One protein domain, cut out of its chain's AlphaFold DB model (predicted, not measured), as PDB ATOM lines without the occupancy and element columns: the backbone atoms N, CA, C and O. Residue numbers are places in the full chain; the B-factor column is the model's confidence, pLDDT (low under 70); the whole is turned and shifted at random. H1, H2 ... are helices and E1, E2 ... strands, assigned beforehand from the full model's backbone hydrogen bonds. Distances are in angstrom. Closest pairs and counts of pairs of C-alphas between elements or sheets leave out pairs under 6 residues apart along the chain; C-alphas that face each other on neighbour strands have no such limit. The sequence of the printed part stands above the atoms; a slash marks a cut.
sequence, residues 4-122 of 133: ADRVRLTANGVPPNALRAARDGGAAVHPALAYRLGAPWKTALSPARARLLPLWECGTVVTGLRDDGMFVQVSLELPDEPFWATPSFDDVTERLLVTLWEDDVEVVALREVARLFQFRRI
ATOM      1  N   ALA A   4     156.188 218.000 164.686       91.50
ATOM      2  CA  ALA A   4     154.972 217.192 164.613       91.50
ATOM      3  C   ALA A   4     154.834 216.270 165.837       91.50
ATOM      4  O   ALA A   4     153.769 216.207 166.454       91.50
ATOM      5  N   ASP A   5     155.935 215.636 166.239       91.62
ATOM      6  CA  ASP A   5     156.030 214.825 167.453       91.62
ATOM      7  C   ASP A   5     155.668 215.654 168.692       91.62
ATOM      8  O   ASP A   5     154.858 215.240 169.522       91.62
ATOM      9  N   ARG A   6     156.235 216.865 168.802       93.56
ATOM     10  CA  ARG A   6     155.986 217.775 169.926       93.56
ATOM     11  C   ARG A   6     154.514 218.165 170.017       93.56
ATOM     12  O   ARG A   6     153.944 218.118 171.109       93.56
ATOM     13  N   VAL A   7     153.904 218.548 168.895       95.12
ATOM     14  CA  VAL A   7     152.477 218.906 168.826       95.12
ATOM     15  C   VAL A   7     151.617 217.726 169.265       95.12
ATOM     16  O   VAL A   7     150.733 217.894 170.105       95.12
ATOM     17  N   ARG A   8     151.917 216.523 168.766       94.69
ATOM     18  CA  ARG A   8     151.173 215.307 169.102       94.69
ATOM     19  C   ARG A   8     151.253 214.968 170.588       94.69
ATOM     20  O   ARG A   8     150.222 214.708 171.203       94.69
ATOM     21  N   LEU A   9     152.444 215.007 171.182       95.75
ATOM     22  CA  LEU A   9     152.619 214.748 172.615       95.75
ATOM     23  C   LEU A   9     151.927 215.820 173.468       95.75
ATOM     24  O   LEU A   9     151.247 215.489 174.435       95.75
ATOM     25  N   THR A  10     152.019 217.091 173.071       96.69
ATOM     26  CA  THR A  10     151.319 218.190 173.762       96.69
ATOM     27  C   THR A  10     149.803 217.986 173.731       96.69
ATOM     28  O   THR A  10     149.141 218.129 174.756       96.69
ATOM     29  N   ALA A  11     149.249 217.588 172.581       96.19
ATOM     30  CA  ALA A  11     147.822 217.295 172.433       96.19
ATOM     31  C   ALA A  11     147.354 216.108 173.297       96.19
ATOM     32  O   ALA A  11     146.182 216.047 173.653       96.19
ATOM     33  N   ASN A  12     148.266 215.204 173.675       96.69
ATOM     34  CA  ASN A  12     148.004 214.071 174.572       96.69
ATOM     35  C   ASN A  12     148.380 214.365 176.040       96.69
ATOM     36  O   ASN A  12     148.537 213.451 176.845       96.69
ATOM     37  N   GLY A  13     148.529 215.642 176.407       96.69
ATOM     38  CA  GLY A  13     148.706 216.057 177.800       96.69
ATOM     39  C   GLY A  13     150.133 215.949 178.339       96.69
ATOM     40  O   GLY A  13     150.324 216.063 179.548       96.69
ATOM     41  N   VAL A  14     151.143 215.760 177.482       97.75
ATOM     42  CA  VAL A  14     152.547 215.740 177.920       97.75
ATOM     43  C   VAL A  14     153.018 217.173 178.238       97.75
ATOM     44  O   VAL A  14     153.032 218.026 177.345       97.75
ATOM     45  N   PRO A  15     153.436 217.474 179.482       97.75
ATOM     46  CA  PRO A  15     153.819 218.814 179.912       97.75
ATOM     47  C   PRO A  15     155.211 219.220 179.393       97.75
ATOM     48  O   PRO A  15     156.040 218.365 179.067       97.75
ATOM     49  N   PRO A  16     155.546 220.527 179.395       97.56
ATOM     50  CA  PRO A  16     156.790 221.036 178.812       97.56
ATOM     51  C   PRO A  16     158.080 220.381 179.328       97.56
ATOM     52  O   PRO A  16     158.986 220.112 178.541       97.56
ATOM     53  N   ASN A  17     158.183 220.087 180.628       97.88
ATOM     54  CA  ASN A  17     159.380 219.433 181.166       97.88
ATOM     55  C   ASN A  17     159.455 217.948 180.799       97.88
ATOM     56  O   ASN A  17     160.551 217.450 180.575       97.88
ATOM     57  N   ALA A  18     158.327 217.251 180.661       97.25
ATOM     58  CA  ALA A  18     158.332 215.882 180.153       97.25
ATOM     59  C   ALA A  18     158.765 215.836 178.678       97.25
ATOM     60  O   ALA A  18     159.571 214.988 178.303       97.25
ATOM     61  N   LEU A  19     158.323 216.806 177.866       96.31
ATOM     62  CA  LEU A  19     158.797 216.987 176.486       96.31
ATOM     63  C   LEU A  19     160.302 217.277 176.434       96.31
ATOM     64  O   LEU A  19     161.015 216.736 175.588       96.31
ATOM     65  N   ARG A  20     160.798 218.119 177.349       95.81
ATOM     66  CA  ARG A  20     162.233 218.399 177.477       95.81
ATOM     67  C   ARG A  20     163.010 217.140 177.857       95.81
ATOM     68  O   ARG A  20     164.012 216.858 177.213       95.81
ATOM     69  N   ALA A  21     162.523 216.360 178.822       95.56
ATOM     70  CA  ALA A  21     163.124 215.078 179.188       95.56
ATOM     71  C   ALA A  21     163.109 214.079 178.020       95.56
ATOM     72  O   ALA A  21     164.082 213.366 177.817       95.56
ATOM     73  N   ALA A  22     162.044 214.049 177.213       93.69
ATOM     74  CA  ALA A  22     161.968 213.176 176.038       93.69
ATOM     75  C   ALA A  22     162.988 213.557 174.951       93.69
ATOM     76  O   ALA A  22     163.502 212.704 174.229       93.69
ATOM     77  N   ARG A  23     163.304 214.851 174.830       92.06
ATOM     78  CA  ARG A  23     164.283 215.355 173.859       92.06
ATOM     79  C   ARG A  23     165.727 215.214 174.340       92.06
ATOM     80  O   ARG A  23     166.571 214.780 173.562       92.06
ATOM     81  N   ASP A  24     165.989 215.622 175.579       92.50
ATOM     82  CA  ASP A  24     167.338 215.874 176.104       92.50
ATOM     83  C   ASP A  24     167.756 214.863 177.189       92.50
ATOM     84  O   ASP A  24     168.867 214.933 177.710       92.50
ATOM     85  N   GLY A  25     166.868 213.929 177.544       93.50
ATOM     86  CA  GLY A  25     167.029 213.011 178.667       93.50
ATOM     87  C   GLY A  25     166.599 213.612 180.011       93.50
ATOM     88  O   GLY A  25     166.536 214.829 180.204       93.50
ATOM     89  N   GLY A  26     166.322 212.738 180.979       96.25
ATOM     90  CA  GLY A  26     165.839 213.099 182.312       96.25
ATOM     91  C   GLY A  26     166.788 214.000 183.093       96.25
ATOM     92  O   GLY A  26     166.335 214.931 183.758       96.25
ATOM     93  N   ALA A  27     168.099 213.790 182.946       96.25
ATOM     94  CA  ALA A  27     169.127 214.586 183.618       96.25
ATOM     95  C   ALA A  27     169.065 216.081 183.255       96.25
ATOM     96  O   ALA A  27     169.460 216.924 184.057       96.25
ATOM     97  N   ALA A  28     168.529 216.432 182.079       95.69
ATOM     98  CA  ALA A  28     168.328 217.827 181.693       95.69
ATOM     99  C   ALA A  28     167.237 218.525 182.528       95.69
ATOM    100  O   ALA A  28     167.187 219.755 182.574       95.69
ATOM    101  N   VAL A  29     166.348 217.756 183.162       97.75
ATOM    102  CA  VAL A  29     165.194 218.247 183.924       97.75
ATOM    103  C   VAL A  29     165.402 218.080 185.424       97.75
ATOM    104  O   VAL A  29     165.155 219.028 186.165       97.75
ATOM    105  N   HIS A  30     165.847 216.903 185.869       98.19
ATOM    106  CA  HIS A  30     166.097 216.614 187.279       98.19
ATOM    107  C   HIS A  30     167.078 215.429 187.436       98.19
ATOM    108  O   HIS A  30     166.915 214.428 186.735       98.19
ATOM    109  N   PRO A  31     168.055 215.468 188.368       97.56
ATOM    110  CA  PRO A  31     169.054 214.402 188.530       97.56
ATOM    111  C   PRO A  31     168.467 213.004 188.772       97.56
ATOM    112  O   PRO A  31     168.920 212.043 188.157       97.56
ATOM    113  N   ALA A  32     167.409 212.889 189.581       97.56
ATOM    114  CA  ALA A  32     166.737 211.607 189.851       97.56
ATOM    115  C   ALA A  32     166.160 210.925 188.592       97.56
ATOM    116  O   ALA A  32     165.904 209.727 188.590       97.56
ATOM    117  N   LEU A  33     165.973 211.668 187.496       97.75
ATOM    118  CA  LEU A  33     165.434 211.136 186.245       97.75
ATOM    119  C   LEU A  33     166.517 210.589 185.307       97.75
ATOM    120  O   LEU A  33     166.178 210.026 184.268       97.75
ATOM    121  N   ALA A  34     167.802 210.773 185.628       95.06
ATOM    122  CA  ALA A  34     168.910 210.494 184.713       95.06
ATOM    123  C   ALA A  34     168.913 209.049 184.195       95.06
ATOM    124  O   ALA A  34     169.132 208.828 183.007       95.06
ATOM    125  N   TYR A  35     168.636 208.088 185.076       94.44
ATOM    126  CA  TYR A  35     168.589 206.675 184.717       94.44
ATOM    127  C   TYR A  35     167.261 206.275 184.061       94.44
ATOM    128  O   TYR A  35     167.251 205.584 183.045       94.44
ATOM    129  N   ARG A  36     166.133 206.721 184.633       95.44
ATOM    130  CA  ARG A  36     164.790 206.275 184.227       95.44
ATOM    131  C   ARG A  36     164.288 206.904 182.936       95.44
ATOM    132  O   ARG A  36     163.455 206.301 182.266       95.44
ATOM    133  N   LEU A  37     164.775 208.094 182.591       95.94
ATOM    134  CA  LEU A  37     164.351 208.819 181.400       95.94
ATOM    135  C   LEU A  37     165.511 209.024 180.419       95.94
ATOM    136  O   LEU A  37     165.873 210.155 180.089       95.94
ATOM    137  N   GLY A  38     166.122 207.936 179.956       92.00
ATOM    138  CA  GLY A  38     167.128 207.992 178.901       92.00
ATOM    139  C   GLY A  38     166.539 208.514 177.588       92.00
ATOM    140  O   GLY A  38     165.379 208.251 177.266       92.00
ATOM    141  N   ALA A  39     167.339 209.249 176.812       84.50
ATOM    142  CA  ALA A  39     166.950 209.630 175.456       84.50
ATOM    143  C   ALA A  39     166.683 208.363 174.611       84.50
ATOM    144  O   ALA A  39     167.388 207.371 174.792       84.50
ATOM    145  N   PRO A  40     165.710 208.361 173.688       78.62
ATOM    146  CA  PRO A  40     165.291 207.139 173.005       78.62
ATOM    147  C   PRO A  40     166.176 206.767 171.799       78.62
ATOM    148  O   PRO A  40     165.755 206.836 170.639       78.62
ATOM    149  N   TRP A  41     167.438 206.419 172.052       74.81
ATOM    150  CA  TRP A  41     168.420 206.108 171.007       74.81
ATOM    151  C   TRP A  41     168.305 204.676 170.476       74.81
ATOM    152  O   TRP A  41     168.523 204.470 169.283       74.81
ATOM    153  N   LYS A  42     167.926 203.689 171.297       74.81
ATOM    154  CA  LYS A  42     167.755 202.303 170.822       74.81
ATOM    155  C   LYS A  42     166.474 202.140 170.012       74.81
ATOM    156  O   LYS A  42     166.476 201.482 168.975       74.81
ATOM    157  N   THR A  43     165.393 202.793 170.427       75.19
ATOM    158  CA  THR A  43     164.120 202.848 169.704       75.19
ATOM    159  C   THR A  43     164.334 203.462 168.338       75.19
ATOM    160  O   THR A  43     163.800 202.960 167.359       75.19
ATOM    161  N   ALA A  44     165.172 204.503 168.243       72.88
ATOM    162  CA  ALA A  44     165.501 205.135 166.971       72.88
ATOM    163  C   ALA A  44     166.059 204.152 165.921       72.88
ATOM    164  O   ALA A  44     165.942 204.444 164.728       72.88
ATOM    165  N   LEU A  45     166.625 203.025 166.371       72.62
ATOM    166  CA  LEU A  45     167.226 201.948 165.580       72.62
ATOM    167  C   LEU A  45     166.331 200.695 165.463       72.62
ATOM    168  O   LEU A  45     166.718 199.736 164.801       72.62
ATOM    169  N   SER A  46     165.154 200.682 166.098       76.31
ATOM    170  CA  SER A  46     164.243 199.532 166.155       76.31
ATOM    171  C   SER A  46     163.029 199.708 165.229       76.31
ATOM    172  O   SER A  46     162.532 200.831 165.079       76.31
ATOM    173  N   PRO A  47     162.465 198.614 164.669       72.00
ATOM    174  CA  PRO A  47     161.179 198.642 163.965       72.00
ATOM    175  C   PRO A  47     160.033 199.253 164.788       72.00
ATOM    176  O   PRO A  47     159.099 199.814 164.212       72.00
ATOM    177  N   ALA A  48     160.129 199.214 166.124       72.38
ATOM    178  CA  ALA A  48     159.160 199.815 167.040       72.38
ATOM    179  C   ALA A  48     158.907 201.307 166.755       72.38
ATOM    180  O   ALA A  48     157.784 201.787 166.906       72.38
ATOM    181  N   ARG A  49     159.925 202.034 166.269       73.50
ATOM    182  CA  ARG A  49     159.831 203.464 165.933       73.50
ATOM    183  C   ARG A  49     158.723 203.787 164.937       73.50
ATOM    184  O   ARG A  49     158.179 204.884 164.968       73.50
ATOM    185  N   ALA A  50     158.407 202.862 164.035       72.19
ATOM    186  CA  ALA A  50     157.408 203.101 163.000       72.19
ATOM    187  C   ALA A  50     155.975 203.211 163.555       72.19
ATOM    188  O   ALA A  50     155.099 203.685 162.842       72.19
ATOM    189  N   ARG A  51     155.737 202.754 164.794       77.25
ATOM    190  CA  ARG A  51     154.401 202.636 165.416       77.25
ATOM    191  C   ARG A  51     154.308 203.294 166.793       77.25
ATOM    192  O   ARG A  51     153.249 203.304 167.422       77.25
ATOM    193  N   LEU A  52     155.438 203.783 167.292       88.44
ATOM    194  CA  LEU A  52     155.597 204.311 168.632       88.44
ATOM    195  C   LEU A  52     156.391 205.603 168.541       88.44
ATOM    196  O   LEU A  52     157.522 205.608 168.057       88.44
ATOM    197  N   LEU A  53     155.818 206.684 169.054       92.25
ATOM    198  CA  LEU A  53     156.545 207.911 169.320       92.25
ATOM    199  C   LEU A  53     157.210 207.778 170.696       92.25
ATOM    200  O   LEU A  53     156.514 207.876 171.712       92.25
ATOM    201  N   PRO A  54     158.526 207.505 170.775       92.06
ATOM    202  CA  PRO A  54     159.158 207.253 172.056       92.06
ATOM    203  C   PRO A  54     159.277 208.537 172.875       92.06
ATOM    204  O   PRO A  54     159.640 209.595 172.359       92.06
ATOM    205  N   LEU A  55     159.016 208.408 174.171       94.50
ATOM    206  CA  LEU A  55     159.328 209.423 175.165       94.50
ATOM    207  C   LEU A  55     160.706 209.137 175.754       94.50
ATOM    208  O   LEU A  55     161.615 209.948 175.600       94.50
ATOM    209  N   TRP A  56     160.868 207.972 176.385       94.12
ATOM    210  CA  TRP A  56     162.084 207.649 177.128       94.12
ATOM    211  C   TRP A  56     162.432 206.168 177.108       94.12
ATOM    212  O   TRP A  56     161.560 205.308 176.965       94.12
ATOM    213  N   GLU A  57     163.713 205.893 177.329       92.88
ATOM    214  CA  GLU A  57     164.275 204.557 177.482       92.88
ATOM    215  C   GLU A  57     164.837 204.335 178.883       92.88
ATOM    216  O   GLU A  57     165.504 205.197 179.451       92.88
ATOM    217  N   CYS A  58     164.628 203.126 179.399       94.00
ATOM    218  CA  CYS A  58     165.290 202.615 180.591       94.00
ATOM    219  C   CYS A  58     165.694 201.159 180.322       94.00
ATOM    220  O   CYS A  58     164.857 200.255 180.309       94.00
ATOM    221  N   GLY A  59     166.981 200.916 180.064       91.50
ATOM    222  CA  GLY A  59     167.466 199.588 179.680       91.50
ATOM    223  C   GLY A  59     166.950 199.160 178.300       91.50
ATOM    224  O   GLY A  59     167.362 199.729 177.287       91.50
ATOM    225  N   THR A  60     166.109 198.126 178.255       90.50
ATOM    226  CA  THR A  60     165.404 197.647 177.048       90.50
ATOM    227  C   THR A  60     163.939 198.081 177.007       90.50
ATOM    228  O   THR A  60     163.255 197.793 176.030       90.50
ATOM    229  N   VAL A  61     163.453 198.782 178.034       92.56
ATOM    230  CA  VAL A  61     162.071 199.257 178.104       92.56
ATOM    231  C   VAL A  61     161.961 200.648 177.500       92.56
ATOM    232  O   VAL A  61     162.758 201.538 177.809       92.56
ATOM    233  N   VAL A  62     160.924 200.845 176.691       93.88
ATOM    234  CA  VAL A  62     160.554 202.136 176.110       93.88
ATOM    235  C   VAL A  62     159.209 202.550 176.664       93.88
ATOM    236  O   VAL A  62     158.257 201.775 176.611       93.88
ATOM    237  N   THR A  63     159.117 203.786 177.143       95.75
ATOM    238  CA  THR A  63     157.833 204.467 177.334       95.75
ATOM    239  C   THR A  63     157.571 205.338 176.111       95.75
ATOM    240  O   THR A  63     158.453 206.089 175.693       95.75
ATOM    241  N   GLY A  64     156.380 205.268 175.525       94.94
ATOM    242  CA  GLY A  64     156.043 206.060 174.341       94.94
ATOM    243  C   GLY A  64     154.547 206.188 174.103       94.94
ATOM    244  O   GLY A  64     153.744 205.615 174.835       94.94
ATOM    245  N   LEU A  65     154.188 206.952 173.074       95.25
ATOM    246  CA  LEU A  65     152.819 207.170 172.620       95.25
ATOM    247  C   LEU A  65     152.573 206.380 171.329       95.25
ATOM    248  O   LEU A  65     153.293 206.556 170.344       95.25
ATOM    249  N   ARG A  66     151.565 205.512 171.338       92.38
ATOM    250  CA  ARG A  66     151.119 204.747 170.169       92.38
ATOM    251  C   ARG A  66     150.202 205.554 169.265       92.38
ATOM    252  O   ARG A  66     149.706 206.624 169.626       92.38
ATOM    253  N   ASP A  67     149.940 204.999 168.084       90.00
ATOM    254  CA  ASP A  67     149.131 205.690 167.093       90.00
ATOM    255  C   ASP A  67     147.659 205.893 167.457       90.00
ATOM    256  O   ASP A  67     147.052 206.879 167.040       90.00
ATOM    257  N   ASP A  68     147.130 205.013 168.300       91.62
ATOM    258  CA  ASP A  68     145.787 205.071 168.880       91.62
ATOM    259  C   ASP A  68     145.656 206.062 170.053       91.62
ATOM    260  O   ASP A  68     144.575 206.190 170.622       91.62
ATOM    261  N   GLY A  69     146.729 206.779 170.406       93.12
ATOM    262  CA  GLY A  69     146.739 207.750 171.503       93.12
ATOM    263  C   GLY A  69     147.015 207.142 172.880       93.12
ATOM    264  O   GLY A  69     147.012 207.866 173.872       93.12
ATOM    265  N   MET A  70     147.292 205.838 172.966       96.12
ATOM    266  CA  MET A  70     147.652 205.198 174.231       96.12
ATOM    267  C   MET A  70     149.134 205.405 174.549       96.12
ATOM    268  O   MET A  70     150.010 205.157 173.715       96.12
ATOM    269  N   PHE A  71     149.436 205.793 175.785       97.50
ATOM    270  CA  PHE A  71     150.782 205.671 176.329       97.50
ATOM    271  C   PHE A  71     151.046 204.219 176.692       97.50
ATOM    272  O   PHE A  71     150.197 203.566 177.298       97.50
ATOM    273  N   VAL A  72     152.225 203.714 176.347       96.25
ATOM    274  CA  VAL A  72     152.604 202.323 176.596       96.25
ATOM    275  C   VAL A  72     154.010 202.197 177.142       96.25
ATOM    276  O   VAL A  72     154.862 203.056 176.908       96.25
ATOM    277  N   GLN A  73     154.244 201.075 177.819       94.81
ATOM    278  CA  GLN A  73     155.575 200.541 178.055       94.81
ATOM    279  C   GLN A  73     155.736 199.208 177.326       94.81
ATOM    280  O   GLN A  73     154.906 198.308 177.468       94.81
ATOM    281  N   VAL A  74     156.801 199.107 176.534       92.50
ATOM    282  CA  VAL A  74     157.136 197.927 175.726       92.50
ATOM    283  C   VAL A  74     158.596 197.548 175.940       92.50
ATOM    284  O   VAL A  74     159.433 198.414 176.201       92.50
ATOM    285  N   SER A  75     158.914 196.262 175.803       90.81
ATOM    286  CA  SER A  75     160.302 195.830 175.622       90.81
ATOM    287  C   SER A  75     160.697 196.040 174.162       90.81
ATOM    288  O   SER A  75     159.932 195.710 173.260       90.81
ATOM    289  N   LEU A  76     161.908 196.533 173.904       86.38
ATOM    290  CA  LEU A  76     162.474 196.592 172.551       86.38
ATOM    291  C   LEU A  76     162.616 195.210 171.905       86.38
ATOM    292  O   LEU A  76     162.688 195.122 170.682       86.38
ATOM    293  N   GLU A  77     162.663 194.155 172.716       86.56
ATOM    294  CA  GLU A  77     162.743 192.766 172.258       86.56
ATOM    295  C   GLU A  77     161.373 192.229 171.818       86.56
ATOM    296  O   GLU A  77     161.310 191.359 170.954       86.56
ATOM    297  N   LEU A  78     160.283 192.771 172.376       85.81
ATOM    298  CA  LEU A  78     158.895 192.385 172.097       85.81
ATOM    299  C   LEU A  78     158.015 193.643 171.928       85.81
ATOM    300  O   LEU A  78     157.147 193.919 172.758       85.81
ATOM    301  N   PRO A  79     158.246 194.458 170.881       78.38
ATOM    302  CA  PRO A  79     157.645 195.789 170.771       78.38
ATOM    303  C   PRO A  79     156.140 195.788 170.468       78.38
ATOM    304  O   PRO A  79     155.480 196.802 170.692       78.38
ATOM    305  N   ASP A  80     155.595 194.678 169.967       82.81
ATOM    306  CA  ASP A  80     154.170 194.544 169.642       82.81
ATOM    307  C   ASP A  80     153.307 194.134 170.857       82.81
ATOM    308  O   ASP A  80     152.079 194.191 170.788       82.81
ATOM    309  N   GLU A  81     153.927 193.781 171.990       86.81
ATOM    310  CA  GLU A  81     153.249 193.313 173.205       86.81
ATOM    311  C   GLU A  81     153.510 194.275 174.380       86.81
ATOM    312  O   GLU A  81     154.427 194.067 175.181       86.81
ATOM    313  N   PRO A  82     152.733 195.371 174.508       91.19
ATOM    314  CA  PRO A  82     152.863 196.263 175.650       91.19
ATOM    315  C   PRO A  82     152.441 195.545 176.927       91.19
ATOM    316  O   PRO A  82     151.310 195.083 177.055       91.19
ATOM    317  N   PHE A  83     153.335 195.518 177.909       94.06
ATOM    318  CA  PHE A  83     153.024 194.986 179.237       94.06
ATOM    319  C   PHE A  83     152.288 196.009 180.116       94.06
ATOM    320  O   PHE A  83     151.805 195.671 181.195       94.06
ATOM    321  N   TRP A  84     152.202 197.269 179.676       96.56
ATOM    322  CA  TRP A  84     151.410 198.307 180.327       96.56
ATOM    323  C   TRP A  84     150.935 199.356 179.319       96.56
ATOM    324  O   TRP A  84     151.685 199.739 178.416       96.56
ATOM    325  N   ALA A  85     149.699 199.832 179.489       96.88
ATOM    326  CA  ALA A  85     149.096 200.867 178.659       96.88
ATOM    327  C   ALA A  85     148.117 201.741 179.463       96.88
ATOM    328  O   ALA A  85     147.419 201.244 180.345       96.88
ATOM    329  N   THR A  86     148.028 203.026 179.122       98.06
ATOM    330  CA  THR A  86     147.060 203.984 179.684       98.06
ATOM    331  C   THR A  86     146.716 205.069 178.656       98.06
ATOM    332  O   THR A  86     147.575 205.431 177.849       98.06
ATOM    333  N   PRO A  87     145.499 205.642 178.668       97.31
ATOM    334  CA  PRO A  87     145.195 206.841 177.887       97.31
ATOM    335  C   PRO A  87     145.723 208.141 178.527       97.31
ATOM    336  O   PRO A  87     145.584 209.209 177.938       97.31
ATOM    337  N   SER A  88     146.275 208.092 179.746       97.25
ATOM    338  CA  SER A  88     146.567 209.278 180.559       97.25
ATOM    339  C   SER A  88     148.058 209.457 180.826       97.25
ATOM    340  O   SER A  88     148.705 208.611 181.445       97.25
ATOM    341  N   PHE A  89     148.604 210.616 180.455       98.12
ATOM    342  CA  PHE A  89     149.975 210.969 180.832       98.12
ATOM    343  C   PHE A  89     150.145 211.168 182.352       98.12
ATOM    344  O   PHE A  89     151.235 210.998 182.903       98.12
ATOM    345  N   ASP A  90     149.056 211.476 183.056       98.00
ATOM    346  CA  ASP A  90     149.044 211.568 184.515       98.00
ATOM    347  C   ASP A  90     149.368 210.200 185.147       98.00
ATOM    348  O   ASP A  90     150.127 210.133 186.111       98.00
ATOM    349  N   ASP A  91     148.885 209.106 184.550       98.25
ATOM    350  CA  ASP A  91     149.182 207.739 184.998       98.25
ATOM    351  C   ASP A  91     150.618 207.324 184.646       98.25
ATOM    352  O   ASP A  91     151.261 206.601 185.408       98.25
ATOM    353  N   VAL A  92     151.155 207.814 183.520       98.31
ATOM    354  CA  VAL A  92     152.584 207.664 183.178       98.31
ATOM    355  C   VAL A  92     153.450 208.322 184.248       98.31
ATOM    356  O   VAL A  92     154.435 207.737 184.699       98.31
ATOM    357  N   THR A  93     153.069 209.526 184.680       98.50
ATOM    358  CA  THR A  93     153.804 210.263 185.711       98.50
ATOM    359  C   THR A  93     153.669 209.602 187.080       98.50
ATOM    360  O   THR A  93     154.667 209.471 187.784       98.50
ATOM    361  N   GLU A  94     152.475 209.129 187.447       98.50
ATOM    362  CA  GLU A  94     152.267 208.366 188.681       98.50
ATOM    363  C   GLU A  94     153.154 207.116 188.709       98.50
ATOM    364  O   GLU A  94     153.882 206.903 189.676       98.50
ATOM    365  N   ARG A  95     153.173 206.336 187.622       97.94
ATOM    366  CA  ARG A  95     154.020 205.143 187.504       97.94
ATOM    367  C   ARG A  95     155.508 205.474 187.606       97.94
ATOM    368  O   ARG A  95     156.224 204.778 188.317       97.94
ATOM    369  N   LEU A  96     155.964 206.545 186.949       98.38
ATOM    370  CA  LEU A  96     157.341 207.032 187.078       98.38
ATOM    371  C   LEU A  96     157.684 207.362 188.537       98.38
ATOM    372  O   LEU A  96     158.737 206.958 189.014       98.38
ATOM    373  N   LEU A  97     156.807 208.075 189.246       98.56
ATOM    374  CA  LEU A  97     157.028 208.452 190.644       98.56
ATOM    375  C   LEU A  97     157.074 207.237 191.577       98.56
ATOM    376  O   LEU A  97     157.909 207.217 192.474       98.56
ATOM    377  N   VAL A  98     156.234 206.222 191.343       98.19
ATOM    378  CA  VAL A  98     156.306 204.945 192.075       98.19
ATOM    379  C   VAL A  98     157.651 204.269 191.834       98.19
ATOM    380  O   VAL A  98     158.323 203.907 192.787       98.19
ATOM    381  N   THR A  99     158.089 204.169 190.579       97.06
ATOM    382  CA  THR A  99     159.386 203.567 190.250       97.06
ATOM    383  C   THR A  99     160.564 204.329 190.864       97.06
ATOM    384  O   THR A  99     161.522 203.710 191.304       97.06
ATOM    385  N   LEU A 100     160.513 205.663 190.916       98.00
ATOM    386  CA  LEU A 100     161.548 206.452 191.592       98.00
ATOM    387  C   LEU A 100     161.535 206.221 193.107       98.00
ATOM    388  O   LEU A 100     162.593 206.156 193.718       98.00
ATOM    389  N   TRP A 101     160.355 206.083 193.711       97.88
ATOM    390  CA  TRP A 101     160.243 205.727 195.124       97.88
ATOM    391  C   TRP A 101     160.816 204.328 195.408       97.88
ATOM    392  O   TRP A 101     161.550 204.169 196.373       97.88
ATOM    393  N   GLU A 102     160.559 203.346 194.535       96.31
ATOM    394  CA  GLU A 102     161.160 201.999 194.606       96.31
ATOM    395  C   GLU A 102     162.693 202.015 194.433       96.31
ATOM    396  O   GLU A 102     163.367 201.095 194.885       96.31
ATOM    397  N   ASP A 103     163.241 203.059 193.801       96.69
ATOM    398  CA  ASP A 103     164.683 203.313 193.667       96.69
ATOM    399  C   ASP A 103     165.270 204.108 194.854       96.69
ATOM    400  O   ASP A 103     166.352 204.690 194.732       96.69
ATOM    401  N   ASP A 104     164.551 204.195 195.977       96.69
ATOM    402  CA  ASP A 104     164.935 204.954 197.174       96.69
ATOM    403  C   ASP A 104     165.162 206.461 196.910       96.69
ATOM    404  O   ASP A 104     165.945 207.131 197.592       96.69
ATOM    405  N   VAL A 105     164.481 207.044 195.912       97.44
ATOM    406  CA  VAL A 105     164.539 208.494 195.681       97.44
ATOM    407  C   VAL A 105     163.802 209.232 196.796       97.44
ATOM    408  O   VAL A 105     162.612 209.033 197.032       97.44
ATOM    409  N   GLU A 106     164.509 210.172 197.421       97.12
ATOM    410  CA  GLU A 106     163.999 211.025 198.495       97.12
ATOM    411  C   GLU A 106     162.662 211.706 198.157       97.12
ATOM    412  O   GLU A 106     162.466 212.271 197.075       97.12
ATOM    413  N   VAL A 107     161.764 211.776 199.143       97.75
ATOM    414  CA  VAL A 107     160.420 212.368 198.997       97.75
ATOM    415  C   VAL A 107     160.460 213.813 198.480       97.75
ATOM    416  O   VAL A 107     159.587 214.230 197.713       97.75
ATOM    417  N   VAL A 108     161.475 214.592 198.868       98.12
ATOM    418  CA  VAL A 108     161.666 215.966 198.368       98.12
ATOM    419  C   VAL A 108     161.870 215.966 196.851       98.12
ATOM    420  O   VAL A 108     161.194 216.715 196.147       98.12
ATOM    421  N   ALA A 109     162.714 215.071 196.334       98.25
ATOM    422  CA  ALA A 109     162.945 214.925 194.901       98.25
ATOM    423  C   ALA A 109     161.690 214.420 194.165       98.25
ATOM    424  O   ALA A 109     161.375 214.918 193.084       98.25
ATOM    425  N   LEU A 110     160.918 213.502 194.758       98.56
ATOM    426  CA  LEU A 110     159.641 213.052 194.180       98.56
ATOM    427  C   LEU A 110     158.645 214.212 194.015       98.56
ATOM    428  O   LEU A 110     158.013 214.347 192.964       98.56
ATOM    429  N   ARG A 111     158.538 215.097 195.015       98.69
ATOM    430  CA  ARG A 111     157.706 216.312 194.935       98.69
ATOM    431  C   ARG A 111     158.191 217.282 193.863       98.69
ATOM    432  O   ARG A 111     157.373 217.858 193.142       98.69
ATOM    433  N   GLU A 112     159.502 217.459 193.734       98.62
ATOM    434  CA  GLU A 112     160.085 218.302 192.690       98.62
ATOM    435  C   GLU A 112     159.785 217.763 191.290       98.62
ATOM    436  O   GLU A 112     159.315 218.519 190.433       98.62
ATOM    437  N   VAL A 113     159.972 216.459 191.073       98.62
ATOM    438  CA  VAL A 113     159.628 215.783 189.813       98.62
ATOM    439  C   VAL A 113     158.136 215.923 189.516       98.62
ATOM    440  O   VAL A 113     157.778 216.347 188.416       98.62
ATOM    441  N   ALA A 114     157.262 215.661 190.494       98.69
ATOM    442  CA  ALA A 114     155.818 215.811 190.328       98.69
ATOM    443  C   ALA A 114     155.435 217.236 189.905       98.69
ATOM    444  O   ALA A 114     154.670 217.419 188.958       98.69
ATOM    445  N   ARG A 115     156.024 218.262 190.534       98.69
ATOM    446  CA  ARG A 115     155.811 219.668 190.155       98.69
ATOM    447  C   ARG A 115     156.289 219.953 188.732       98.69
ATOM    448  O   ARG A 115     155.580 220.617 187.975       98.69
ATOM    449  N   LEU A 116     157.475 219.469 188.361       98.56
ATOM    450  CA  LEU A 116     158.033 219.653 187.017       98.56
ATOM    451  C   LEU A 116     157.136 219.015 185.949       98.56
ATOM    452  O   LEU A 116     156.956 219.609 184.885       98.56
ATOM    453  N   PHE A 117     156.545 217.861 186.257       98.44
ATOM    454  CA  PHE A 117     155.636 217.110 185.390       98.44
ATOM    455  C   PHE A 117     154.162 217.494 185.602       98.44
ATOM    456  O   PHE A 117     153.275 216.859 185.048       98.44
ATOM    457  N   GLN A 118     153.883 218.552 186.371       98.31
ATOM    458  CA  GLN A 118     152.533 219.063 186.643       98.31
ATOM    459  C   GLN A 118     151.562 218.037 187.264       98.31
ATOM    460  O   GLN A 118     150.346 218.241 187.242       98.31
ATOM    461  N   PHE A 119     152.087 216.981 187.887       98.44
ATOM    462  CA  PHE A 119     151.308 215.948 188.555       98.44
ATOM    463  C   PHE A 119     150.778 216.453 189.896       98.44
ATOM    464  O   PHE A 119     151.525 216.720 190.839       98.44
ATOM    465  N   ARG A 120     149.454 216.589 189.991       97.06
ATOM    466  CA  ARG A 120     148.795 217.232 191.144       97.06
ATOM    467  C   ARG A 120     148.537 216.292 192.318       97.06
ATOM    468  O   ARG A 120     148.232 216.757 193.412       97.06
ATOM    469  N   ARG A 121     148.632 214.979 192.103       97.56
ATOM    470  CA  ARG A 121     148.228 213.946 193.072       97.56
ATOM    471  C   ARG A 121     149.402 213.397 193.892       97.56
ATOM    472  O   ARG A 121     149.297 212.302 194.434       97.56
ATOM    473  N   ILE A 122     150.497 214.154 194.024       98.00
ATOM    474  CA  ILE A 122     151.700 213.696 194.739       98.00
ATOM    475  C   ILE A 122     151.448 213.406 196.225       98.00
ATOM    476  O   ILE A 122     151.836 212.352 196.702       98.00
TER     477      ILE A 122
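What this domain is: This is residues 4 to 122 of the 133 residues of an uncharacterized protein of Myxococcales bacterium 68-20 (UniProt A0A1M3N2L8). A strongly twisted sheet of four strands has H1 and H2 packed on one face, towards its E1 edge, while H4 and H5 form a helical hairpin beyond the sheet. The longest axis runs from the short H3 at one end to H5 at the other. The printed part has 119 residues, with five named helices and four named strands that follow along the chain as H1 H2 H3 E1 E2 E3 E4 H4 H5; the sheet, in the order E1 E2 E3 E4, is a meander, each strand the antiparallel neighbour of the one before. The class is mixed and the whole compact, with a radius of gyration of the C-alphas of 13.2 A and spans of 38 by 27 by 24 A.

Where its parts are: Find C-alpha 4 at (154.972, 217.192, 164.613), where H1, residues 4 to 11, begins; H2 is residues 16 to 24 and H3 residues 47 to 50. Next come E1, 52 to 58, 15.5 A long, E2, 61 to 66, E3, 71 to 75, and E4, 84 to 86. H4, 89 to 102, runs 19.9 A; H5, 107 to 116, runs 14.2 A to C-alpha 116 at (158.033, 219.653, 187.017).

How they stand to each other: Look for N 53 and O 65, 2.8 A apart, between E1 and E2; N 64 and O 72, 3.0 A, between E2 and E3; and N 71 and O 86, 2.8 A, between E3 and E4. H2 is on the sheet but over none of its strands; C-alphas 22 and 55, its closest to E1, are 4.7 A apart. H1, on the same face, only just touches H2, with 3 pairs of C-alphas within 8 A, the closest Arg 6 and Leu 19 at 7.2 A. H3 only grazes the sheet with residues 48 to 50, H4 with 89 to 92. H5 is not on the sheet; it touches H4, closest at C-alphas 97 and 110, 6.4 A, at a shallow tilt of 20 degrees, opposite ways. In H1, H2, H4 and H5 every O i to N i+4 pair is within hydrogen-bond range; H3 is too short for one.

The domain as a whole: The C-alphas of Pro 47 and Val 108, the two farthest apart, are 38.5 A apart. The printed part has no cut, and its one long link is H2 to H3, residues 25 to 46. No printed residue is under 70 in pLDDT; the mean of H3 is 73.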